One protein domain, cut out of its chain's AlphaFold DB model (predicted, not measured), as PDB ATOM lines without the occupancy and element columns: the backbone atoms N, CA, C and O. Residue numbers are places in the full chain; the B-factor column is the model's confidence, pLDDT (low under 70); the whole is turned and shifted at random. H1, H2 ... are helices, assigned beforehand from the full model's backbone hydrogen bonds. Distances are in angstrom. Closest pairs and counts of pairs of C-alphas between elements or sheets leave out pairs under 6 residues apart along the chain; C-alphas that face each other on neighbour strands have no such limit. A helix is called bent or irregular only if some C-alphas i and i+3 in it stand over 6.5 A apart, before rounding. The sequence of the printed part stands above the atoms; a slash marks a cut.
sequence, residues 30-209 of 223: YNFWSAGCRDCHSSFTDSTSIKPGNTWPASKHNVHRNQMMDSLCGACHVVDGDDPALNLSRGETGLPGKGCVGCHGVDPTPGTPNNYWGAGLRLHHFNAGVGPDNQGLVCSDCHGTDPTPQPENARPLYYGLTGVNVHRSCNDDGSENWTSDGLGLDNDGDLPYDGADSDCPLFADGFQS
ATOM      1  N   TYR A  30      24.507  15.984 -42.235       86.25
ATOM      2  CA  TYR A  30      24.726  14.883 -43.166       86.25
ATOM      3  C   TYR A  30      23.762  13.727 -42.886       86.25
ATOM      4  O   TYR A  30      23.724  13.193 -41.784       86.25
ATOM      5  N   ASN A  31      23.000  13.310 -43.896       87.25
ATOM      6  CA  ASN A  31      22.046  12.206 -43.742       87.25
ATOM      7  C   ASN A  31      22.682  10.825 -43.937       87.25
ATOM      8  O   ASN A  31      22.107   9.833 -43.504       87.25
ATOM      9  N   PHE A  32      23.844  10.762 -44.588       91.19
ATOM     10  CA  PHE A  32      24.556   9.533 -44.934       91.19
ATOM     11  C   PHE A  32      26.042   9.693 -44.642       91.19
ATOM     12  O   PHE A  32      26.571  10.808 -44.715       91.19
ATOM     13  N   TRP A  33      26.726   8.584 -44.370       92.50
ATOM     14  CA  TRP A  33      28.168   8.580 -44.126       92.50
ATOM     15  C   TRP A  33      28.955   9.239 -45.262       92.50
ATOM     16  O   TRP A  33      29.829  10.086 -45.040       92.50
ATOM     17  N   SER A  34      28.604   8.875 -46.495       93.38
ATOM     18  CA  SER A  34      29.235   9.355 -47.723       93.38
ATOM     19  C   SER A  34      29.026  10.850 -47.984       93.38
ATOM     20  O   SER A  34      29.802  11.439 -48.741       93.38
ATOM     21  N   ALA A  35      28.020  11.464 -47.350       90.81
ATOM     22  CA  ALA A  35      27.663  12.864 -47.553       90.81
ATOM     23  C   ALA A  35      28.576  13.845 -46.802       90.81
ATOM     24  O   ALA A  35      28.615  15.011 -47.183       90.81
ATOM     25  N   GLY A  36      29.304  13.388 -45.776       86.94
ATOM     26  CA  GLY A  36      30.257  14.243 -45.059       86.94
ATOM     27  C   GLY A  36      30.861  13.650 -43.787       86.94
ATOM     28  O   GLY A  36      31.937  14.071 -43.380       86.94
ATOM     29  N   CYS A  37      30.267  12.610 -43.188       88.44
ATOM     30  CA  CYS A  37      30.846  11.965 -41.996       88.44
ATOM     31  C   CYS A  37      32.254  11.407 -42.268       88.44
ATOM     32  O   CYS A  37      33.141  11.472 -41.414       88.44
ATOM     33  N   ARG A  38      32.483  10.905 -43.488       90.31
ATOM     34  CA  ARG A  38      33.791  10.399 -43.927       90.31
ATOM     35  C   ARG A  38      34.914  11.439 -43.911       90.31
ATOM     36  O   ARG A  38      36.077  11.047 -43.907       90.31
ATOM     37  N   ASP A  39      34.593  12.730 -43.910       88.56
ATOM     38  CA  ASP A  39      35.610  13.780 -43.931       88.56
ATOM     39  C   ASP A  39      36.325  13.885 -42.576       88.56
ATOM     40  O   ASP A  39      37.499  14.235 -42.546       88.56
ATOM     41  N   CYS A  40      35.657  13.485 -41.485       84.56
ATOM     42  CA  CYS A  40      36.239  13.373 -40.140       84.56
ATOM     43  C   CYS A  40      36.621  11.927 -39.774       84.56
ATOM     44  O   CYS A  40      37.542  11.689 -38.992       84.56
ATOM     45  N   HIS A  41      35.906  10.940 -40.320       85.12
ATOM     46  CA  HIS A  41      36.007   9.544 -39.885       85.12
ATOM     47  C   HIS A  41      36.546   8.572 -40.944       85.12
ATOM     48  O   HIS A  41      36.461   7.365 -40.727       85.12
ATOM     49  N   SER A  42      37.052   9.064 -42.079       89.06
ATOM     50  CA  SER A  42      37.489   8.258 -43.231       89.06
ATOM     51  C   SER A  42      36.425   7.263 -43.735       89.06
ATOM     52  O   SER A  42      35.218   7.508 -43.628       89.06
ATOM     53  N   SER A  43      36.823   6.167 -44.383       90.38
ATOM     54  CA  SER A  43      35.871   5.180 -44.893       90.38
ATOM     55  C   SER A  43      35.222   4.411 -43.748       90.38
ATOM     56  O   SER A  43      35.899   3.987 -42.815       90.38
ATOM     57  N   PHE A  44      33.926   4.112 -43.851       91.88
ATOM     58  CA  PHE A  44      33.266   3.217 -42.896       91.88
ATOM     59  C   PHE A  44      33.854   1.791 -42.936       91.88
ATOM     60  O   PHE A  44      33.775   1.035 -41.971       91.88
ATOM     61  N   THR A  45      34.515   1.441 -44.041       93.19
ATOM     62  CA  THR A  45      35.189   0.155 -44.246       93.19
ATOM     63  C   THR A  45      36.632   0.104 -43.749       93.19
ATOM     64  O   THR A  45      37.266  -0.942 -43.873       93.19
ATOM     65  N   ASP A  46      37.150   1.176 -43.149       91.19
ATOM     66  CA  ASP A  46      38.471   1.195 -42.520       91.19
ATOM     67  C   ASP A  46      38.376   1.363 -40.993       91.19
ATOM     68  O   ASP A  46      37.306   1.620 -40.428       91.19
ATOM     69  N   SER A  47      39.504   1.156 -40.314       89.38
ATOM     70  CA  SER A  47      39.639   1.271 -38.859       89.38
ATOM     71  C   SER A  47      40.122   2.649 -38.393       89.38
ATOM     72  O   SER A  47      40.315   2.866 -37.194       89.38
ATOM     73  N   THR A  48      40.362   3.581 -39.318       84.25
ATOM     74  CA  THR A  48      40.994   4.864 -39.000       84.25
ATOM     75  C   THR A  48      39.962   5.915 -38.608       84.25
ATOM     76  O   THR A  48      38.821   5.898 -39.055       84.25
ATOM     77  N   SER A  49      40.356   6.846 -37.751       77.50
ATOM     78  CA  SER A  49      39.606   8.064 -37.452       77.50
ATOM     79  C   SER A  49      40.601   9.214 -37.407       77.50
ATOM     80  O   SER A  49      41.757   9.005 -37.035       77.50
ATOM     81  N   ILE A  50      40.183  10.422 -37.785       73.31
ATOM     82  CA  ILE A  50      41.047  11.603 -37.662       73.31
ATOM     83  C   ILE A  50      41.151  12.039 -36.192       73.31
ATOM     84  O   ILE A  50      42.133  12.682 -35.829       73.31
ATOM     85  N   LYS A  51      40.208  11.622 -35.324       71.25
ATOM     86  CA  LYS A  51      40.288  11.842 -33.869       71.25
ATOM     87  C   LYS A  51      41.583  11.210 -33.326       71.25
ATOM     88  O   LYS A  51      41.699   9.978 -33.333       71.25
ATOM     89  N   PRO A  52      42.547  12.011 -32.832       66.25
ATOM     90  CA  PRO A  52      43.807  11.489 -32.319       66.25
ATOM     91  C   PRO A  52      43.584  10.496 -31.175       66.25
ATOM     92  O   PRO A  52      42.752  10.721 -30.300       66.25
ATOM     93  N   GLY A  53      44.335   9.393 -31.182       68.31
ATOM     94  CA  GLY A  53      44.251   8.356 -30.150       68.31
ATOM     95  C   GLY A  53      43.100   7.361 -30.320       68.31
ATOM     96  O   GLY A  53      43.068   6.374 -29.594       68.31
ATOM     97  N   ASN A  54      42.208   7.557 -31.298       69.06
ATOM     98  CA  ASN A  54      41.092   6.649 -31.534       69.06
ATOM     99  C   ASN A  54      41.406   5.672 -32.682       69.06
ATOM    100  O   ASN A  54      41.472   6.071 -33.846       69.06
ATOM    101  N   THR A  55      41.618   4.394 -32.362       72.50
ATOM    102  CA  THR A  55      41.881   3.343 -33.361       72.50
ATOM    103  C   THR A  55      40.876   2.223 -33.178       72.50
ATOM    104  O   THR A  55      40.789   1.663 -32.090       72.50
ATOM    105  N   TRP A  56      40.149   1.868 -34.237       83.62
ATOM    106  CA  TRP A  56      39.206   0.755 -34.177       83.62
ATOM    107  C   TRP A  56      39.950  -0.575 -34.368       83.62
ATOM    108  O   TRP A  56      40.876  -0.646 -35.182       83.62
ATOM    109  N   PRO A  57      39.582  -1.661 -33.666       85.25
ATOM    110  CA  PRO A  57      40.262  -2.949 -33.816       85.25
ATOM    111  C   PRO A  57      39.924  -3.661 -35.126       85.25
ATOM    112  O   PRO A  57      40.624  -4.587 -35.530       85.25
ATOM    113  N   ALA A  58      38.863  -3.230 -35.804       89.12
ATOM    114  CA  ALA A  58      38.523  -3.628 -37.160       89.12
ATOM    115  C   ALA A  58      37.944  -2.422 -37.907       89.12
ATOM    116  O   ALA A  58      37.979  -1.296 -37.409       89.12
ATOM    117  N   SER A  59      37.410  -2.638 -39.110       92.00
ATOM    118  CA  SER A  59      36.659  -1.571 -39.761       92.00
ATOM    119  C   SER A  59      35.466  -1.151 -38.910       92.00
ATOM    120  O   SER A  59      34.839  -1.997 -38.265       92.00
ATOM    121  N   LYS A  60      35.122   0.139 -38.953       91.00
ATOM    122  CA  LYS A  60      33.931   0.666 -38.273       91.00
ATOM    123  C   LYS A  60      32.695  -0.155 -38.640       91.00
ATOM    124  O   LYS A  60      31.963  -0.579 -37.752       91.00
ATOM    125  N   HIS A  61      32.526  -0.495 -39.918       93.88
ATOM    126  CA  HIS A  61      31.432  -1.354 -40.367       93.88
ATOM    127  C   HIS A  61      31.454  -2.745 -39.718       93.88
ATOM    128  O   HIS A  61      30.420  -3.213 -39.256       93.88
ATOM    129  N   ASN A  62      32.612  -3.409 -39.644       92.19
ATOM    130  CA  ASN A  62      32.722  -4.739 -39.039       92.19
ATOM    131  C   ASN A  62      32.392  -4.701 -37.540       92.19
ATOM    132  O   ASN A  62      31.627  -5.536 -37.065       92.19
ATOM    133  N   VAL A  63      32.899  -3.700 -36.821       90.44
ATOM    134  CA  VAL A  63      32.575  -3.503 -35.402       90.44
ATOM    135  C   VAL A  63      31.068  -3.344 -35.212       90.44
ATOM    136  O   VAL A  63      30.466  -4.083 -34.435       90.44
ATOM    137  N   HIS A  64      30.427  -2.455 -35.973       92.69
ATOM    138  CA  HIS A  64      28.982  -2.256 -35.858       92.69
ATOM    139  C   HIS A  64      28.212  -3.531 -36.213       92.69
ATOM    140  O   HIS A  64      27.291  -3.923 -35.507       92.69
ATOM    141  N   ARG A  65      28.622  -4.218 -37.280       92.06
ATOM    142  CA  ARG A  65      27.928  -5.392 -37.805       92.06
ATOM    143  C   ARG A  65      28.053  -6.638 -36.933       92.06
ATOM    144  O   ARG A  65      27.121  -7.434 -36.945       92.06
ATOM    145  N   ASN A  66      29.207  -6.860 -36.309       89.00
ATOM    146  CA  ASN A  66      29.543  -8.147 -35.691       89.00
ATOM    147  C   ASN A  66      29.840  -8.056 -34.190       89.00
ATOM    148  O   ASN A  66      29.878  -9.091 -33.531       89.00
ATOM    149  N   GLN A  67      30.104  -6.861 -33.659       88.75
ATOM    150  CA  GLN A  67      30.420  -6.674 -32.240       88.75
ATOM    151  C   GLN A  67      29.310  -5.916 -31.520       88.75
ATOM    152  O   GLN A  67      28.882  -6.342 -30.455       88.75
ATOM    153  N   MET A  68      28.790  -4.841 -32.115       88.69
ATOM    154  CA  MET A  68      27.712  -4.050 -31.505       88.69
ATOM    155  C   MET A  68      26.320  -4.576 -31.860       88.69
ATOM    156  O   MET A  68      25.376  -4.400 -31.092       88.69
ATOM    157  N   MET A  69      26.188  -5.216 -33.020       89.56
ATOM    158  CA  MET A  69      24.929  -5.759 -33.519       89.56
ATOM    159  C   MET A  69      25.125  -7.181 -34.051       89.56
ATOM    160  O   MET A  69      26.238  -7.582 -34.375       89.56
ATOM    161  N   ASP A  70      24.032  -7.929 -34.180       91.19
ATOM    162  CA  ASP A  70      23.998  -9.281 -34.752       91.19
ATOM    163  C   ASP A  70      23.663  -9.241 -36.257       91.19
ATOM    164  O   ASP A  70      22.648  -9.756 -36.723       91.19
ATOM    165  N   SER A  71      24.483  -8.527 -37.039       93.12
ATOM    166  CA  SER A  71      24.281  -8.326 -38.488       93.12
ATOM    167  C   SER A  71      22.931  -7.697 -38.886       93.12
ATOM    168  O   SER A  71      22.436  -7.905 -39.996       93.12
ATOM    169  N   LEU A  72      22.367  -6.864 -38.009       93.75
ATOM    170  CA  LEU A  72      21.101  -6.143 -38.187       93.75
ATOM    171  C   LEU A  72      21.227  -4.965 -39.166       93.75
ATOM    172  O   LEU A  72      21.100  -3.797 -38.798       93.75
ATOM    173  N   CYS A  73      21.494  -5.266 -40.434       95.31
ATOM    174  CA  CYS A  73      21.832  -4.262 -41.443       95.31
ATOM    175  C   CYS A  73      20.730  -3.193 -41.591       95.31
ATOM    176  O   CYS A  73      21.018  -2.014 -41.796       95.31
ATOM    177  N   GLY A  74      19.461  -3.565 -41.422       95.75
ATOM    178  CA  GLY A  74      18.334  -2.652 -41.559       95.75
ATOM    179  C   GLY A  74      18.213  -1.621 -40.458       95.75
ATOM    180  O   GLY A  74      17.592  -0.585 -40.692       95.75
ATOM    181  N   ALA A  75      18.867  -1.822 -39.315       93.25
ATOM    182  CA  ALA A  75      18.940  -0.806 -38.276       93.25
ATOM    183  C   ALA A  75      19.713   0.434 -38.754       93.25
ATOM    184  O   ALA A  75      19.326   1.553 -38.419       93.25
ATOM    185  N   CYS A  76      20.722   0.261 -39.615       94.56
ATOM    186  CA  CYS A  76      21.593   1.344 -40.084       94.56
ATOM    187  C   CYS A  76      21.348   1.760 -41.541       94.56
ATOM    188  O   CYS A  76      21.601   2.906 -41.916       94.56
ATOM    189  N   HIS A  77      20.849   0.843 -42.369       95.50
ATOM    190  CA  HIS A  77      20.829   1.007 -43.816       95.50
ATOM    191  C   HIS A  77      19.416   1.117 -44.386       95.50
ATOM    192  O   HIS A  77      18.556   0.264 -44.160       95.50
ATOM    193  N   VAL A  78      19.192   2.124 -45.234       94.88
ATOM    194  CA  VAL A  78      18.025   2.156 -46.137       94.88
ATOM    195  C   VAL A  78      18.144   1.096 -47.238       94.88
ATOM    196  O   VAL A  78      17.149   0.496 -47.632       94.88
ATOM    197  N   VAL A  79      19.376   0.830 -47.680       93.75
ATOM    198  CA  VAL A  79      19.781  -0.222 -48.619       93.75
ATOM    199  C   VAL A  79      21.124  -0.762 -48.140       93.75
ATOM    200  O   VAL A  79      21.985   0.032 -47.770       93.75
ATOM    201  N   ASP A  80      21.295  -2.085 -48.130       93.50
ATOM    202  CA  ASP A  80      22.537  -2.723 -47.675       93.50
ATOM    203  C   ASP A  80      23.783  -2.196 -48.389       93.50
ATOM    204  O   ASP A  80      23.786  -2.008 -49.607       93.50
ATOM    205  N   GLY A  81      24.854  -1.987 -47.622       91.75
ATOM    206  CA  GLY A  81      26.130  -1.480 -48.115       91.75
ATOM    207  C   GLY A  81      26.996  -0.923 -46.988       91.75
ATOM    208  O   GLY A  81      26.780  -1.243 -45.828       91.75
ATOM    209  N   ASP A  82      27.954  -0.066 -47.337       92.31
ATOM    210  CA  ASP A  82      28.876   0.574 -46.384       92.31
ATOM    211  C   ASP A  82      28.522   2.049 -46.107       92.31
ATOM    212  O   ASP A  82      29.343   2.807 -45.595       92.31
ATOM    213  N   ASP A  83      27.309   2.472 -46.480       93.81
ATOM    214  CA  ASP A  83      26.827   3.848 -46.326       93.81
ATOM    215  C   ASP A  83      25.620   3.886 -45.373       93.81
ATOM    216  O   ASP A  83      24.466   3.842 -45.819       93.81
ATOM    217  N   PRO A  84      25.853   3.853 -44.047       94.31
ATOM    218  CA  PRO A  84      24.781   3.970 -43.072       94.31
ATOM    219  C   PRO A  84      24.195   5.384 -43.080       94.31
ATOM    220  O   PRO A  84      24.859   6.368 -43.426       94.31
ATOM    221  N   ALA A  85      22.936   5.479 -42.670       92.06
ATOM    222  CA  ALA A  85      22.220   6.739 -42.573       92.06
ATOM    223  C   ALA A  85      22.139   7.236 -41.125       92.06
ATOM    224  O   ALA A  85      22.084   6.455 -40.176       92.06
ATOM    225  N   LEU A  86      22.121   8.559 -40.966       88.75
ATOM    226  CA  LEU A  86      22.143   9.216 -39.666       88.75
ATOM    227  C   LEU A  86      20.849   8.966 -38.885       88.75
ATOM    228  O   LEU A  86      20.908   8.451 -37.776       88.75
ATOM    229  N   ASN A  87      19.697   9.335 -39.455       87.00
ATOM    230  CA  ASN A  87      18.401   9.376 -38.764       87.00
ATOM    231  C   ASN A  87      17.269   8.608 -39.468       87.00
ATOM    232  O   ASN A  87      16.091   8.792 -39.146       87.00
ATOM    233  N   LEU A  88      17.612   7.774 -40.446       88.62
ATOM    234  CA  LEU A  88      16.665   7.001 -41.239       88.62
ATOM    235  C   LEU A  88      17.262   5.637 -41.553       88.62
ATOM    236  O   LEU A  88      18.402   5.544 -41.978       88.62
ATOM    237  N   SER A  89      16.478   4.579 -41.432       94.00
ATOM    238  CA  SER A  89      16.824   3.271 -41.985       94.00
ATOM    239  C   SER A  89      15.549   2.473 -42.234       94.00
ATOM    240  O   SER A  89      14.445   2.956 -41.965       94.00
ATOM    241  N   ARG A  90      15.664   1.265 -42.785       95.19
ATOM    242  CA  ARG A  90      14.486   0.405 -42.991       95.19
ATOM    243  C   ARG A  90      13.983  -0.249 -41.695       95.19
ATOM    244  O   ARG A  90      12.830  -0.668 -41.647       95.19
ATOM    245  N   GLY A  91      14.815  -0.284 -40.655       94.19
ATOM    246  CA  GLY A  91      14.561  -0.992 -39.402       94.19
ATOM    247  C   GLY A  91      14.766  -2.501 -39.518       94.19
ATOM    248  O   GLY A  91      15.053  -3.033 -40.587       94.19
ATOM    249  N   GLU A  92      14.608  -3.185 -38.394       93.81
ATOM    250  CA  GLU A  92      14.561  -4.646 -38.304       93.81
ATOM    251  C   GLU A  92      13.389  -5.053 -37.403       93.81
ATOM    252  O   GLU A  92      12.729  -4.214 -36.779       93.81
ATOM    253  N   THR A  93      13.087  -6.348 -37.319       92.44
ATOM    254  CA  THR A  93      12.040  -6.813 -36.397       92.44
ATOM    255  C   THR A  93      12.409  -6.439 -34.961       92.44
ATOM    256  O   THR A  93      13.420  -6.893 -34.440       92.44
ATOM    257  N   GLY A  94      11.579  -5.608 -34.324       88.44
ATOM    258  CA  GLY A  94      11.833  -5.103 -32.972       88.44
ATOM    259  C   GLY A  94      12.798  -3.916 -32.896       88.44
ATOM    260  O   GLY A  94      13.070  -3.454 -31.793       88.44
ATOM    261  N   LEU A  95      13.268  -3.387 -34.032       90.75
ATOM    262  CA  LEU A  95      14.186  -2.250 -34.113       90.75
ATOM    263  C   LEU A  95      13.638  -1.185 -35.070       90.75
ATOM    264  O   LEU A  95      13.576  -1.413 -36.282       90.75
ATOM    265  N   PRO A  96      13.238  -0.004 -34.570       90.56
ATOM    266  CA  PRO A  96      12.713   1.052 -35.429       90.56
ATOM    267  C   PRO A  96      13.791   1.550 -36.395       90.56
ATOM    268  O   PRO A  96      14.958   1.615 -36.036       90.56
ATOM    269  N   GLY A  97      13.414   1.938 -37.614       90.75
ATOM    270  CA  GLY A  97      14.364   2.405 -38.623       90.75
ATOM    271  C   GLY A  97      14.922   3.800 -38.328       90.75
ATOM    272  O   GLY A  97      14.341   4.795 -38.763       90.75
ATOM    273  N   LYS A  98      16.013   3.884 -37.558       89.75
ATOM    274  CA  LYS A  98      16.590   5.147 -37.081       89.75
ATOM    275  C   LYS A  98      18.022   5.398 -37.511       89.75
ATOM    276  O   LYS A  98      18.392   6.557 -37.533       89.75
ATOM    277  N   GLY A  99      18.801   4.409 -37.931       91.44
ATOM    278  CA  GLY A  99      20.179   4.678 -38.337       91.44
ATOM    279  C   GLY A  99      21.113   4.853 -37.138       91.44
ATOM    280  O   GLY A  99      20.874   4.289 -36.069       91.44
ATOM    281  N   CYS A 100      22.164   5.657 -37.300       89.75
ATOM    282  CA  CYS A 100      23.182   5.898 -36.268       89.75
ATOM    283  C   CYS A 100      22.597   6.463 -34.962       89.75
ATOM    284  O   CYS A 100      23.020   6.090 -33.869       89.75
ATOM    285  N   VAL A 101      21.587   7.332 -35.061       87.56
ATOM    286  CA  VAL A 101      20.938   7.977 -33.901       87.56
ATOM    287  C   VAL A 101      20.136   7.006 -33.031       87.56
ATOM    288  O   VAL A 101      19.659   7.402 -31.975       87.56
ATOM    289  N   GLY A 102      19.959   5.748 -33.454       86.81
ATOM    290  CA  GLY A 102      19.355   4.723 -32.603       86.81
ATOM    291  C   GLY A 102      20.212   4.384 -31.378       86.81
ATOM    292  O   GLY A 102      19.651   4.095 -30.321       86.81
ATOM    293  N   CYS A 103      21.540   4.480 -31.507       84.00
ATOM    294  CA  CYS A 103      22.486   4.362 -30.392       84.00
ATOM    295  C   CYS A 103      23.091   5.716 -30.004       84.00
ATOM    296  O   CYS A 103      23.216   5.999 -28.828       84.00
ATOM    297  N   HIS A 104      23.432   6.563 -30.977       78.38
ATOM    298  CA  HIS A 104      24.236   7.769 -30.735       78.38
ATOM    299  C   HIS A 104      23.432   9.076 -30.731       78.38
ATOM    300  O   HIS A 104      23.987  10.160 -30.889       78.38
ATOM    301  N   GLY A 105      22.105   8.999 -30.688       74.69
ATOM    302  CA  GLY A 105      21.247  10.164 -30.851       74.69
ATOM    303  C   GLY A 105      20.309  10.375 -29.683       74.69
ATOM    304  O   GLY A 105      19.961   9.460 -28.944       74.69
ATOM    305  N   VAL A 106      19.838  11.612 -29.585       72.44
ATOM    306  CA  VAL A 106      18.739  11.980 -28.702       72.44
ATOM    307  C   VAL A 106      17.460  12.002 -29.521       72.44
ATOM    308  O   VAL A 106      17.435  12.579 -30.610       72.44
ATOM    309  N   ASP A 107      16.387  11.422 -28.987       67.25
ATOM    310  CA  ASP A 107      15.042  11.792 -29.413       67.25
ATOM    311  C   ASP A 107      14.572  12.977 -28.562       67.25
ATOM    312  O   ASP A 107      14.131  12.770 -27.430       67.25
ATOM    313  N   PRO A 108      14.651  14.231 -29.045       61.72
ATOM    314  CA  PRO A 108      14.174  15.360 -28.256       61.72
ATOM    315  C   PRO A 108      12.644  15.380 -28.143       61.72
ATOM    316  O   PRO A 108      12.106  16.133 -27.333       61.72
ATOM    317  N   THR A 109      11.920  14.581 -28.939       62.75
ATOM    318  CA  THR A 109      10.460  14.463 -28.848       62.75
ATOM    319  C   THR A 109      10.003  13.017 -29.099       62.75
ATOM    320  O   THR A 109       9.468  12.732 -30.180       62.75
ATOM    321  N   PRO A 110      10.144  12.123 -28.100       60.97
ATOM    322  CA  PRO A 110       9.656  10.747 -28.152       60.97
ATOM    323  C   PRO A 110       8.265  10.628 -28.772       60.97
ATOM    324  O   PRO A 110       7.294  11.205 -28.287       60.97
ATOM    325  N   GLY A 111       8.175   9.903 -29.889       52.38
ATOM    326  CA  GLY A 111       6.913   9.652 -30.596       52.38
ATOM    327  C   GLY A 111       6.471  10.735 -31.589       52.38
ATOM    328  O   GLY A 111       5.432  10.564 -32.227       52.38
ATOM    329  N   THR A 112       7.251  11.804 -31.786       54.94
ATOM    330  CA  THR A 112       7.005  12.805 -32.839       54.94
ATOM    331  C   THR A 112       8.125  12.762 -33.879       54.94
ATOM    332  O   THR A 112       9.292  12.945 -33.527       54.94
ATOM    333  N   PRO A 113       7.818  12.548 -35.174       56.72
ATOM    334  CA  PRO A 113       8.800  12.729 -36.236       56.72
ATOM    335  C   PRO A 113       9.364  14.150 -36.176       56.72
ATOM    336  O   PRO A 113       8.629  15.126 -36.306       56.72
ATOM    337  N   ASN A 114      10.668  14.269 -35.964       64.06
ATOM    338  CA  ASN A 114      11.368  15.542 -35.945       64.06
ATOM    339  C   ASN A 114      12.647  15.410 -36.784       64.06
ATOM    340  O   ASN A 114      13.107  14.301 -37.048       64.06
ATOM    341  N   ASN A 115      13.225  16.528 -37.214       64.06
ATOM    342  CA  ASN A 115      14.479  16.536 -37.977       64.06
ATOM    343  C   ASN A 115      15.719  16.665 -37.064       64.06
ATOM    344  O   ASN A 115      16.825  16.884 -37.550       64.06
ATOM    345  N   TYR A 116      15.543  16.553 -35.743       67.50
ATOM    346  CA  TYR A 116      16.553  16.867 -34.727       67.50
ATOM    347  C   TYR A 116      17.312  15.652 -34.194       67.50
ATOM    348  O   TYR A 116      18.219  15.825 -33.392       67.50
ATOM    349  N   TRP A 117      17.014  14.439 -34.652       70.19
ATOM    350  CA  TRP A 117      17.660  13.218 -34.154       70.19
ATOM    351  C   TRP A 117      19.192  13.233 -34.236       70.19
ATOM    352  O   TRP A 117      19.872  12.697 -33.369       70.19
ATOM    353  N   GLY A 118      19.751  13.886 -35.258       79.19
ATOM    354  CA  GLY A 118      21.199  14.039 -35.403       79.19
ATOM    355  C   GLY A 118      21.816  15.149 -34.552       79.19
ATOM    356  O   GLY A 118      23.027  15.315 -34.590       79.19
ATOM    357  N   ALA A 119      21.013  15.961 -33.863       82.38
ATOM    358  CA  ALA A 119      21.488  17.152 -33.165       82.38
ATOM    359  C   ALA A 119      22.244  16.799 -31.880       82.38
ATOM    360  O   ALA A 119      23.337  17.308 -31.672       82.38
ATOM    361  N   GLY A 120      21.736  15.833 -31.108       83.19
ATOM    362  CA  GLY A 120      22.481  15.273 -29.978       83.19
ATOM    363  C   GLY A 120      23.827  14.684 -30.407       83.19
ATOM    364  O   GLY A 120      24.850  15.033 -29.837       83.19
ATOM    365  N   LEU A 121      23.856  13.897 -31.493       86.19
ATOM    366  CA  LEU A 121      25.105  13.317 -32.004       86.19
ATOM    367  C   LEU A 121      26.134  14.378 -32.421       86.19
ATOM    368  O   LEU A 121      27.330  14.212 -32.209       86.19
ATOM    369  N   ARG A 122      25.688  15.481 -33.029       88.12
ATOM    370  CA  ARG A 122      26.592  16.570 -33.418       88.12
ATOM    371  C   ARG A 122      27.225  17.249 -32.209       88.12
ATOM    372  O   ARG A 122      28.424  17.522 -32.252       88.12
ATOM    373  N   LEU A 123      26.449  17.504 -31.154       87.88
ATOM    374  CA  LEU A 123      26.989  18.086 -29.926       87.88
ATOM    375  C   LEU A 123      27.892  17.090 -29.183       87.88
ATOM    376  O   LEU A 123      28.980  17.481 -28.778       87.88
ATOM    377  N   HIS A 124      27.520  15.808 -29.126       87.88
ATOM    378  CA  HIS A 124      28.389  14.734 -28.631       87.88
ATOM    379  C   HIS A 124      29.736  14.718 -29.374       87.88
ATOM    380  O   HIS A 124      30.795  14.769 -28.761       87.88
ATOM    381  N   HIS A 125      29.726  14.744 -30.711       88.19
ATOM    382  CA  HIS A 125      30.955  14.811 -31.508       88.19
ATOM    383  C   HIS A 125      31.798  16.051 -31.193       88.19
ATOM    384  O   HIS A 125      33.023  15.949 -31.137       88.19
ATOM    385  N   PHE A 126      31.168  17.209 -30.989       89.19
ATOM    386  CA  PHE A 126      31.875  18.424 -30.595       89.19
ATOM    387  C   PHE A 126      32.539  18.274 -29.219       89.19
ATOM    388  O   PHE A 126      33.737  18.536 -29.103       89.19
ATOM    389  N   ASN A 127      31.795  17.803 -28.212       88.00
ATOM    390  CA  ASN A 127      32.305  17.557 -26.860       88.00
ATOM    391  C   ASN A 127      33.478  16.562 -26.889       88.00
ATOM    392  O   ASN A 127      34.543  16.829 -26.333       88.00
ATOM    393  N   ALA A 128      33.338  15.495 -27.681       85.25
ATOM    394  CA  ALA A 128      34.330  14.436 -27.818       85.25
ATOM    395  C   ALA A 128      35.545  14.823 -28.686       85.25
ATOM    396  O   ALA A 128      36.419  13.981 -28.942       85.25
ATOM    397  N   GLY A 129      35.600  16.066 -29.181       87.00
ATOM    398  CA  GLY A 129      36.695  16.594 -29.995       87.00
ATOM    399  C   GLY A 129      36.795  15.981 -31.395       87.00
ATOM    400  O   GLY A 129      37.895  15.854 -31.935       87.00
ATOM    401  N   VAL A 130      35.677  15.549 -31.983       85.88
ATOM    402  CA  VAL A 130      35.626  15.039 -33.359       85.88
ATOM    403  C   VAL A 130      35.701  16.196 -34.355       85.88
ATOM    404  O   VAL A 130      34.916  17.141 -34.310       85.88
ATOM    405  N   GLY A 131      36.621  16.068 -35.311       82.06
ATOM    406  CA  GLY A 131      36.877  17.049 -36.361       82.06
ATOM    407  C   GLY A 131      38.257  17.703 -36.223       82.06
ATOM    408  O   GLY A 131      39.089  17.230 -35.442       82.06
ATOM    409  N   PRO A 132      38.524  18.778 -36.984       88.12
ATOM    410  CA  PRO A 132      37.666  19.333 -38.034       88.12
ATOM    411  C   PRO A 132      37.556  18.426 -39.275       88.12
ATOM    412  O   PRO A 132      38.315  17.465 -39.423       88.12
ATOM    413  N   ASP A 133      36.620  18.744 -40.169       85.44
ATOM    414  CA  ASP A 133      36.516  18.144 -41.502       85.44
ATOM    415  C   ASP A 133      37.632  18.630 -42.457       85.44
ATOM    416  O   ASP A 133      38.546  19.374 -42.084       85.44
ATOM    417  N   ASN A 134      37.561  18.224 -43.730       85.62
ATOM    418  CA  ASN A 134      38.541  18.605 -44.755       85.62
ATOM    419  C   ASN A 134      38.559  20.113 -45.101       85.62
ATOM    420  O   ASN A 134      39.478  20.563 -45.791       85.62
ATOM    421  N   GLN A 135      37.581  20.887 -44.625       87.00
ATOM    422  CA  GLN A 135      37.483  22.340 -44.768       87.00
ATOM    423  C   GLN A 135      37.910  23.077 -43.495       87.00
ATOM    424  O   GLN A 135      37.960  24.309 -43.497       87.00
ATOM    425  N   GLY A 136      38.266  22.354 -42.431       88.62
ATOM    426  CA  GLY A 136      38.619  22.959 -41.154       88.62
ATOM    427  C   GLY A 136      37.404  23.300 -40.290       88.62
ATOM    428  O   GLY A 136      37.563  24.084 -39.357       88.62
ATOM    429  N   LEU A 137      36.224  22.742 -40.587       86.56
ATOM    430  CA  LEU A 137      34.981  23.017 -39.868       86.56
ATOM    431  C   LEU A 137      34.617  21.887 -38.899       86.56
ATOM    432  O   LEU A 137      34.861  20.707 -39.155       86.56
ATOM    433  N   VAL A 138      33.983  22.248 -37.789       88.31
ATOM    434  CA  VAL A 138      33.282  21.330 -36.878       88.31
ATOM    435  C   VAL A 138      31.775  21.562 -36.963       88.31
ATOM    436  O   VAL A 138      31.310  22.618 -37.389       88.31
ATOM    437  N   CYS A 139      30.972  20.585 -36.534       85.81
ATOM    438  CA  CYS A 139      29.512  20.680 -36.623       85.81
ATOM    439  C   CYS A 139      28.958  21.958 -35.964       85.81
ATOM    440  O   CYS A 139      28.065  22.599 -36.522       85.81
ATOM    441  N   SER A 140      29.520  22.362 -34.821       87.12
ATOM    442  CA  SER A 140      29.109  23.553 -34.070       87.12
ATOM    443  C   SER A 140      29.322  24.871 -34.821       87.12
ATOM    444  O   SER A 140      28.648  25.847 -34.499       87.12
ATOM    445  N   ASP A 141      30.189  24.909 -35.841       87.69
ATOM    446  CA  ASP A 141      30.407  26.114 -36.656       87.69
ATOM    447  C   ASP A 141      29.147  26.500 -37.441       87.69
ATOM    448  O   ASP A 141      28.922  27.672 -37.743       87.69
ATOM    449  N   CYS A 142      28.296  25.514 -37.746       85.00
ATOM    450  CA  CYS A 142      27.008  25.707 -38.413       85.00
ATOM    451  C   CYS A 142      25.807  25.399 -37.503       85.00
ATOM    452  O   CYS A 142      24.716  25.919 -37.733       85.00
ATOM    453  N   HIS A 143      25.997  24.582 -36.464       84.25
ATOM    454  CA  HIS A 143      24.949  24.081 -35.574       84.25
ATOM    455  C   HIS A 143      25.146  24.526 -34.115       84.25
ATOM    456  O   HIS A 143      25.228  23.713 -33.199       84.25
ATOM    457  N   GLY A 144      25.192  25.837 -33.872       84.19
ATOM    458  CA  GLY A 144      25.469  26.398 -32.539       84.19
ATOM    459  C   GLY A 144      24.353  26.263 -31.488       84.19
ATOM    460  O   GLY A 144      24.492  26.797 -30.392       84.19
ATOM    461  N   THR A 145      23.231  25.612 -31.809       85.50
ATOM    462  CA  THR A 145      22.070  25.463 -30.908       85.50
ATOM    463  C   THR A 145      21.575  24.022 -30.835       85.50
ATOM    464  O   THR A 145      20.373  23.784 -30.687       85.50
ATOM    465  N   ASP A 146      22.473  23.057 -31.018       85.62
ATOM    466  CA  ASP A 146      22.122  21.655 -30.835       85.62
ATOM    467  C   ASP A 146      21.730  21.388 -29.370       85.62
ATOM    468  O   ASP A 146      22.315  21.977 -28.456       85.62
ATOM    469  N   PRO A 147      20.690  20.570 -29.123       84.06
ATOM    470  CA  PRO A 147      20.273  20.234 -27.774       84.06
ATOM    471  C   PRO A 147      21.356  19.396 -27.098       84.06
ATOM    472  O   PRO A 147      22.022  18.598 -27.761       84.06
ATOM    473  N   THR A 148      21.474  19.544 -25.778       86.44
ATOM    474  CA  THR A 148      22.325  18.688 -24.945       86.44
ATOM    475  C   THR A 148      22.048  17.213 -25.258       86.44
ATOM    476  O   THR A 148      20.868  16.837 -25.351       86.44
ATOM    477  N   PRO A 149      23.091  16.388 -25.461       84.81
ATOM    478  CA  PRO A 149      22.922  14.953 -25.628       84.81
ATOM    479  C   PRO A 149      22.256  14.309 -24.400       84.81
ATOM    480  O   PRO A 149      22.048  14.955 -23.374       84.81
ATOM    481  N   GLN A 150      21.863  13.041 -24.516       82.88
ATOM    482  CA  GLN A 150      21.385  12.301 -23.352       82.88
ATOM    483  C   GLN A 150      22.594  11.936 -22.481       82.88
ATOM    484  O   GLN A 150      23.580  11.493 -23.060       82.88
ATOM    485  N   PRO A 151      22.492  12.061 -21.147       85.56
ATOM    486  CA  PRO A 151      23.524  11.571 -20.234       85.56
ATOM    487  C   PRO A 151      23.651  10.039 -20.311       85.56
ATOM    488  O   PRO A 151      22.728   9.344 -20.756       85.56
ATOM    489  N   GLU A 152      24.743   9.477 -19.806       80.94
ATOM    490  CA  GLU A 152      25.086   8.046 -19.866       80.94
ATOM    491  C   GLU A 152      24.046   7.167 -19.151       80.94
ATOM    492  O   GLU A 152      23.783   6.025 -19.555       80.94
ATOM    493  N   ASN A 153      23.370   7.704 -18.124       79.75
ATOM    494  CA  ASN A 153      22.267   7.023 -17.430       79.75
ATOM    495  C   ASN A 153      20.949   6.957 -18.220       79.75
ATOM    496  O   ASN A 153      20.028   6.235 -17.817       79.75
ATOM    497  N   ALA A 154      20.838   7.672 -19.335       81.56
ATOM    498  CA  ALA A 154      19.675   7.632 -20.202       81.56
ATOM    499  C   ALA A 154      19.952   6.711 -21.391       81.56
ATOM    500  O   ALA A 154      20.851   6.934 -22.193       81.56
ATOM    501  N   ARG A 155      19.147   5.651 -21.520       79.50
ATOM    502  CA  ARG A 155      19.318   4.650 -22.578       79.50
ATOM    503  C   ARG A 155      18.854   5.177 -23.937       79.50
ATOM    504  O   ARG A 155      17.671   5.511 -24.069       79.50
ATOM    505  N   PRO A 156      19.718   5.149 -24.963       82.19
ATOM    506  CA  PRO A 156      19.304   5.348 -26.342       82.19
ATOM    507  C   PRO A 156      18.309   4.282 -26.809       82.19
ATOM    508  O   PRO A 156      18.155   3.211 -26.216       82.19
ATOM    509  N   LEU A 157      17.634   4.566 -27.921       86.31
ATOM    510  CA  LEU A 157      16.501   3.781 -28.411       86.31
ATOM    511  C   LEU A 157      16.824   2.303 -28.686       86.31
ATOM    512  O   LEU A 157      15.953   1.456 -28.515       86.31
ATOM    513  N   TYR A 158      18.034   1.995 -29.154       88.38
ATOM    514  CA  TYR A 158      18.441   0.629 -29.504       88.38
ATOM    515  C   TYR A 158      18.966  -0.191 -28.326       88.38
ATOM    516  O   TYR A 158      19.107  -1.409 -28.448       88.38
ATOM    517  N   TYR A 159      19.221   0.435 -27.180       86.94
ATOM    518  CA  TYR A 159      19.869  -0.241 -26.063       86.94
ATOM    519  C   TYR A 159      18.973  -1.321 -25.470       86.94
ATOM    520  O   TYR A 159      17.794  -1.100 -25.186       86.94
ATOM    521  N   GLY A 160      19.550  -2.503 -25.252       85.31
ATOM    522  CA  GLY A 160      18.810  -3.632 -24.677       85.31
ATOM    523  C   GLY A 160      17.817  -4.301 -25.631       85.31
ATOM    524  O   GLY A 160      17.130  -5.236 -25.217       85.31
ATOM    525  N   LEU A 161      17.724  -3.855 -26.887       89.25
ATOM    526  CA  LEU A 161      16.874  -4.501 -27.881       89.25
ATOM    527  C   LEU A 161      17.527  -5.781 -28.418       89.25
ATOM    528  O   LEU A 161      18.741  -5.967 -28.381       89.25
ATOM    529  N   THR A 162      16.697  -6.701 -28.906       91.25
ATOM    530  CA  THR A 162      17.166  -7.997 -29.415       91.25
ATOM    531  C   THR A 162      18.144  -7.813 -30.577       91.25
ATOM    532  O   THR A 162      17.851  -7.094 -31.527       91.25
ATOM    533  N   GLY A 163      19.293  -8.491 -30.493       89.94
ATOM    534  CA  GLY A 163      20.365  -8.431 -31.490       89.94
ATOM    535  C   GLY A 163      21.273  -7.200 -31.378       89.94
ATOM    536  O   GLY A 163      22.197  -7.070 -32.174       89.94
ATOM    537  N   VAL A 164      21.044  -6.316 -30.402       90.50
ATOM    538  CA  VAL A 164      21.954  -5.218 -30.050       90.50
ATOM    539  C   VAL A 164      22.737  -5.638 -28.815       90.50
ATOM    540  O   VAL A 164      22.127  -5.939 -27.795       90.50
ATOM    541  N   ASN A 165      24.063  -5.658 -28.900       86.56
ATOM    542  CA  ASN A 165      24.927  -6.072 -27.789       86.56
ATOM    543  C   ASN A 165      25.174  -4.932 -26.790       86.56
ATOM    544  O   ASN A 165      25.488  -5.189 -25.631       86.56
ATOM    545  N   VAL A 166      24.957  -3.684 -27.223       83.38
ATOM    546  CA  VAL A 166      25.055  -2.496 -26.371       83.38
ATOM    547  C   VAL A 166      23.867  -2.445 -25.416       83.38
ATOM    548  O   VAL A 166      22.703  -2.290 -25.811       83.38
ATOM    549  N   HIS A 167      24.162  -2.618 -24.132       78.62
ATOM    550  CA  HIS A 167      23.145  -2.771 -23.094       78.62
ATOM    551  C   HIS A 167      23.257  -1.736 -21.972       78.62
ATOM    552  O   HIS A 167      22.258  -1.486 -21.287       78.62
ATOM    553  N   ARG A 168      24.447  -1.165 -21.743       75.81
ATOM    554  CA  ARG A 168      24.734  -0.316 -20.581       75.81
ATOM    555  C   ARG A 168      25.730   0.778 -20.948       75.81
ATOM    556  O   ARG A 168      26.904   0.489 -21.071       75.81
ATOM    557  N   SER A 169      25.273   2.018 -21.078       74.19
ATOM    558  CA  SER A 169      26.170   3.167 -21.289       74.19
ATOM    559  C   SER A 169      26.934   3.586 -20.031       74.19
ATOM    560  O   SER A 169      27.870   4.346 -20.135       74.19
ATOM    561  N   CYS A 170      26.579   3.061 -18.854       76.31
ATOM    562  CA  CYS A 170      27.520   3.002 -17.738       76.31
ATOM    563  C   CYS A 170      27.810   1.533 -17.496       76.31
ATOM    564  O   CYS A 170      26.952   0.815 -16.959       76.31
ATOM    565  N   ASN A 171      28.957   1.044 -17.950       70.62
ATOM    566  CA  ASN A 171      29.377  -0.285 -17.552       70.62
ATOM    567  C   ASN A 171      30.151  -0.175 -16.226       70.62
ATOM    568  O   ASN A 171      30.800   0.816 -15.924       70.62
ATOM    569  N   ASP A 172      30.019  -1.177 -15.361       64.94
ATOM    570  CA  ASP A 172      30.687  -1.149 -14.052       64.94
ATOM    571  C   ASP A 172      32.061  -1.841 -14.102       64.94
ATOM    572  O   ASP A 172      32.724  -1.987 -13.072       64.94
ATOM    573  N   ASP A 173      32.460  -2.361 -15.269       65.62
ATOM    574  CA  ASP A 173      33.658  -3.192 -15.406       65.62
ATOM    575  C   ASP A 173      34.908  -2.401 -15.810       65.62
ATOM    576  O   ASP A 173      36.014  -2.954 -15.758       65.62
ATOM    577  N   GLY A 174      34.755  -1.104 -16.107       61.38
ATOM    578  CA  GLY A 174      35.871  -0.215 -16.410       61.38
ATOM    579  C   GLY A 174      36.490  -0.483 -17.778       61.38
ATOM    580  O   GLY A 174      37.640  -0.092 -18.004       61.38
ATOM    581  N   SER A 175      35.811  -1.254 -18.637       60.00
ATOM    582  CA  SER A 175      36.366  -1.741 -19.900       60.00
ATOM    583  C   SER A 175      35.822  -1.038 -21.135       60.00
ATOM    584  O   SER A 175      36.214  -1.434 -22.233       60.00
ATOM    585  N   GLU A 176      35.020   0.022 -20.954       61.22
ATOM    586  CA  GLU A 176      34.289   0.676 -22.037       61.22
ATOM    587  C   GLU A 176      35.199   0.995 -23.226       61.22
ATOM    588  O   GLU A 176      36.136   1.799 -23.164       61.22
ATOM    589  N   ASN A 177      34.943   0.303 -24.333       62.56
ATOM    590  CA  ASN A 177      35.658   0.498 -25.574       62.56
ATOM    591  C   ASN A 177      34.690   0.993 -26.644       62.56
ATOM    592  O   ASN A 177      34.118   0.208 -27.405       62.56
ATOM    593  N   TRP A 178      34.653   2.321 -26.777       62.53
ATOM    594  CA  TRP A 178      34.085   3.124 -27.873       62.53
ATOM    595  C   TRP A 178      34.272   2.573 -29.288       62.53
ATOM    596  O   TRP A 178      33.591   3.004 -30.219       62.53
ATOM    597  N   THR A 179      35.216   1.657 -29.479       64.62
ATOM    598  CA  THR A 179      35.530   1.098 -30.780       64.62
ATOM    599  C   THR A 179      35.234  -0.382 -30.930       64.62
ATOM    600  O   THR A 179      35.488  -0.874 -32.030       64.62
ATOM    601  N   SER A 180      34.769  -1.131 -29.910       59.72
ATOM    602  CA  SER A 180      34.655  -2.587 -30.126       59.72
ATOM    603  C   SER A 180      33.932  -3.507 -29.159       59.72
ATOM    604  O   SER A 180      33.551  -4.594 -29.584       59.72
ATOM    605  N   ASP A 181      33.871  -3.230 -27.860       64.75
ATOM    606  CA  ASP A 181      33.417  -4.283 -26.931       64.75
ATOM    607  C   ASP A 181      31.894  -4.478 -26.970       64.75
ATOM    608  O   ASP A 181      31.396  -5.548 -26.623       64.75
ATOM    609  N   GLY A 182      31.178  -3.460 -27.457       64.38
ATOM    610  CA  GLY A 182      29.728  -3.441 -27.509       64.38
ATOM    611  C   GLY A 182      29.094  -3.422 -26.123       64.38
ATOM    612  O   GLY A 182      27.922  -3.755 -26.032       64.38
ATOM    613  N   LEU A 183      29.828  -3.083 -25.058       67.62
ATOM    614  CA  LEU A 183      29.314  -3.144 -23.687       67.62
ATOM    615  C   LEU A 183      28.722  -1.809 -23.241       67.62
ATOM    616  O   LEU A 183      27.634  -1.820 -22.656       67.62
ATOM    617  N   GLY A 184      29.362  -0.699 -23.616       69.25
ATOM    618  CA  GLY A 184      28.885   0.654 -23.345       69.25
ATOM    619  C   GLY A 184      29.360   1.696 -24.360       69.25
ATOM    620  O   GLY A 184      30.207   1.409 -25.212       69.25
ATOM    621  N   LEU A 185      28.719   2.865 -24.333       74.88
ATOM    622  CA  LEU A 185      29.070   4.029 -25.144       74.88
ATOM    623  C   LEU A 185      28.867   5.287 -24.295       74.88
ATOM    624  O   LEU A 185      27.791   5.463 -23.725       74.88
ATOM    625  N   ASP A 186      29.859   6.169 -24.357       77.62
ATOM    626  CA  ASP A 186      29.768   7.597 -24.057       77.62
ATOM    627  C   ASP A 186      28.638   8.215 -24.911       77.62
ATOM    628  O   ASP A 186      28.720   8.249 -26.149       77.62
ATOM    629  N   ASN A 187      27.537   8.613 -24.269       79.88
ATOM    630  CA  ASN A 187      26.347   9.114 -24.962       79.88
ATOM    631  C   ASN A 187      26.429  10.627 -25.182       79.88
ATOM    632  O   ASN A 187      25.824  11.136 -26.139       79.88
ATOM    633  N   ASP A 188      27.156  11.346 -24.325       83.38
ATOM    634  CA  ASP A 188      27.122  12.805 -24.261       83.38
ATOM    635  C   ASP A 188      28.398  13.513 -24.754       83.38
ATOM    636  O   ASP A 188      28.371  14.689 -25.150       83.38
ATOM    637  N   GLY A 189      29.468  12.743 -24.898       84.31
ATOM    638  CA  GLY A 189      30.746  13.108 -25.481       84.31
ATOM    639  C   GLY A 189      31.678  13.814 -24.510       84.31
ATOM    640  O   GLY A 189      32.653  14.410 -24.976       84.31
ATOM    641  N   ASP A 190      31.382  13.849 -23.212       85.06
ATOM    642  CA  ASP A 190      32.162  14.599 -22.231       85.06
ATOM    643  C   ASP A 190      33.517  13.941 -21.895       85.06
ATOM    644  O   ASP A 190      34.444  14.642 -21.461       85.06
ATOM    645  N   LEU A 191      33.675  12.650 -22.227       81.31
ATOM    646  CA  LEU A 191      34.876  11.810 -22.134       81.31
ATOM    647  C   LEU A 191      35.230  11.218 -20.752       81.31
ATOM    648  O   LEU A 191      36.238  10.500 -20.678       81.31
ATOM    649  N   PRO A 192      34.548  11.518 -19.641       81.12
ATOM    650  CA  PRO A 192      34.396  10.561 -18.553       81.12
ATOM    651  C   PRO A 192      33.712   9.253 -18.987       81.12
ATOM    652  O   PRO A 192      33.069   9.195 -20.022       81.12
ATOM    653  N   TYR A 193      33.940   8.169 -18.233       75.12
ATOM    654  CA  TYR A 193      33.334   6.849 -18.489       75.12
ATOM    655  C   TYR A 193      32.993   6.159 -17.178       75.12
ATOM    656  O   TYR A 193      33.666   6.383 -16.159       75.12
ATOM    657  N   ASP A 194      32.047   5.223 -17.236       72.12
ATOM    658  CA  ASP A 194      31.750   4.284 -16.154       72.12
ATOM    659  C   ASP A 194      31.592   5.006 -14.804       72.12
ATOM    660  O   ASP A 194      31.080   6.113 -14.722       72.12
ATOM    661  N   GLY A 195      32.088   4.436 -13.703       70.12
ATOM    662  CA  GLY A 195      32.047   5.094 -12.393       70.12
ATOM    663  C   GLY A 195      32.901   6.367 -12.258       70.12
ATOM    664  O   GLY A 195      32.886   6.976 -11.184       70.12
ATOM    665  N   ALA A 196      33.687   6.746 -13.275       76.56
ATOM    666  CA  ALA A 196      34.368   8.043 -13.316       76.56
ATOM    667  C   ALA A 196      33.479   9.144 -13.911       76.56
ATOM    668  O   ALA A 196      33.747  10.325 -13.675       76.56
ATOM    669  N   ASP A 197      32.435   8.754 -14.637       80.31
ATOM    670  CA  ASP A 197      31.413   9.638 -15.154       80.31
ATOM    671  C   ASP A 197      30.421  10.033 -14.052       80.31
ATOM    672  O   ASP A 197      29.914   9.209 -13.283       80.31
ATOM    673  N   SER A 198      30.153  11.334 -13.958       84.31
ATOM    674  CA  SER A 198      29.200  11.872 -12.993       84.31
ATOM    675  C   SER A 198      27.750  11.492 -13.296       84.31
ATOM    676  O   SER A 198      26.936  11.435 -12.365       84.31
ATOM    677  N   ASP A 199      27.445  11.176 -14.553       84.00
ATOM    678  CA  ASP A 199      26.142  10.701 -14.996       84.00
ATOM    679  C   ASP A 199      25.932   9.212 -14.727       84.00
ATOM    680  O   ASP A 199      24.794   8.736 -14.795       84.00
ATOM    681  N   CYS A 200      26.971   8.502 -14.286       79.19
ATOM    682  CA  CYS A 200      26.950   7.094 -13.919       79.19
ATOM    683  C   CYS A 200      27.022   6.879 -12.396       79.19
ATOM    684  O   CYS A 200      28.025   6.388 -11.867       79.19
ATOM    685  N   PRO A 201      25.951   7.181 -11.630       67.81
ATOM    686  CA  PRO A 201      25.944   6.892 -10.210       67.81
ATOM    687  C   PRO A 201      25.976   5.375  -9.994       67.81
ATOM    688  O   PRO A 201      24.988   4.669 -10.204       67.81
ATOM    689  N   LEU A 202      27.111   4.882  -9.499       59.47
ATOM    690  CA  LEU A 202      27.191   3.587  -8.837       59.47
ATOM    691  C   LEU A 202      26.336   3.676  -7.568       59.47
ATOM    692  O   LEU A 202      26.757   4.233  -6.550       59.47
ATOM    693  N   PHE A 203      25.104   3.171  -7.608       53.81
ATOM    694  CA  PHE A 203      24.323   3.040  -6.382       53.81
ATOM    695  C   PHE A 203      25.040   2.067  -5.439       53.81
ATOM    696  O   PHE A 203      25.686   1.110  -5.864       53.81
ATOM    697  N   ALA A 204      24.931   2.309  -4.131       45.53
ATOM    698  CA  ALA A 204      25.624   1.526  -3.103       45.53
ATOM    699  C   ALA A 204      25.225   0.034  -3.068       45.53
ATOM    700  O   ALA A 204      25.882  -0.761  -2.397       45.53
ATOM    701  N   ASP A 205      24.150  -0.345  -3.760       49.94
ATOM    702  CA  ASP A 205      23.697  -1.725  -3.939       49.94
ATOM    703  C   ASP A 205      24.302  -2.416  -5.178       49.94
ATOM    704  O   ASP A 205      24.063  -3.606  -5.379       49.94
ATOM    705  N   GLY A 206      25.106  -1.703  -5.976       51.94
ATOM    706  CA  GLY A 206      25.702  -2.208  -7.211       51.94
ATOM    707  C   GLY A 206      24.724  -2.288  -8.387       51.94
ATOM    708  O   GLY A 206      24.977  -3.046  -9.324       51.94
ATOM    709  N   PHE A 207      23.600  -1.560  -8.345       51.16
ATOM    710  CA  PHE A 207      22.617  -1.531  -9.428       51.16
ATOM    711  C   PHE A 207      22.369  -0.116  -9.946       51.16
ATOM    712  O   PHE A 207      21.943   0.764  -9.214       51.16
ATOM    713  N   GLN A 208      22.523   0.088 -11.252       55.28
ATOM    714  CA  GLN A 208      22.079   1.311 -11.918       55.28
ATOM    715  C   GLN A 208      20.552   1.484 -11.809       55.28
ATOM    716  O   GLN A 208      19.780   0.596 -12.192       55.28
ATOM    717  N   SER A 209      20.085   2.640 -11.331       48.72
ATOM    718  CA  SER A 209      18.660   2.975 -11.340       48.72
ATOM    719  C   SER A 209      18.117   2.961 -12.768       48.72
ATOM    720  O   SER A 209      18.644   3.648 -13.636       48.72
TER     721      SER A 209
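This is residues 30 to 209 of the 223 residues of an uncharacterized protein of Thermoanaerobaculia bacterium (UniProt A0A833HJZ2). With little regular structure, this is a mass of winding loops, with short H4 near its middle, H5 packed on H4, and H1, H2 and H3 farther out. The printed part has 180 residues with five named helices, H1 to H5 along the chain, and no named strand; the class is all helix, with 32 residues in named elements. It is compact, radius of gyration of the C-alphas 15.5 A, spanning 47 by 37 by 36 A.

H5, residues 117 to 127, touches H4, residues 101 to 104; their closest C-alphas, of Leu 121 and His 104, are 5.8 A apart. H3, residues 73 to 76, is close to but not clearly touching H4, closest C-alphas Ala 75 and Gly 102, 7.9 A. H2, residues 60 to 68, is close to but not clearly touching H3, closest C-alphas Arg 65 and Cys 73, 7.2 A. H1, residues 38 to 41, touches no helix. O i to N i+4 pairs within hydrogen-bond range are 4 of 5 in H2 and 6 of 7 in H5.

H5 runs 16.9 A from C-alpha 117 at (17.660, 13.218, -34.154) to C-alpha 127 at (32.305, 17.557, -26.860), only just irregular: C-alphas 117 and 120 are 6.7 A apart. H2 is 10.3 A long.

The printed part has no cut. The H2 to H3 link is tight; the others are long. pLDDT is under 70 in residues 52 to 54, 107 to 116, 172 to 184 and 201 to 209.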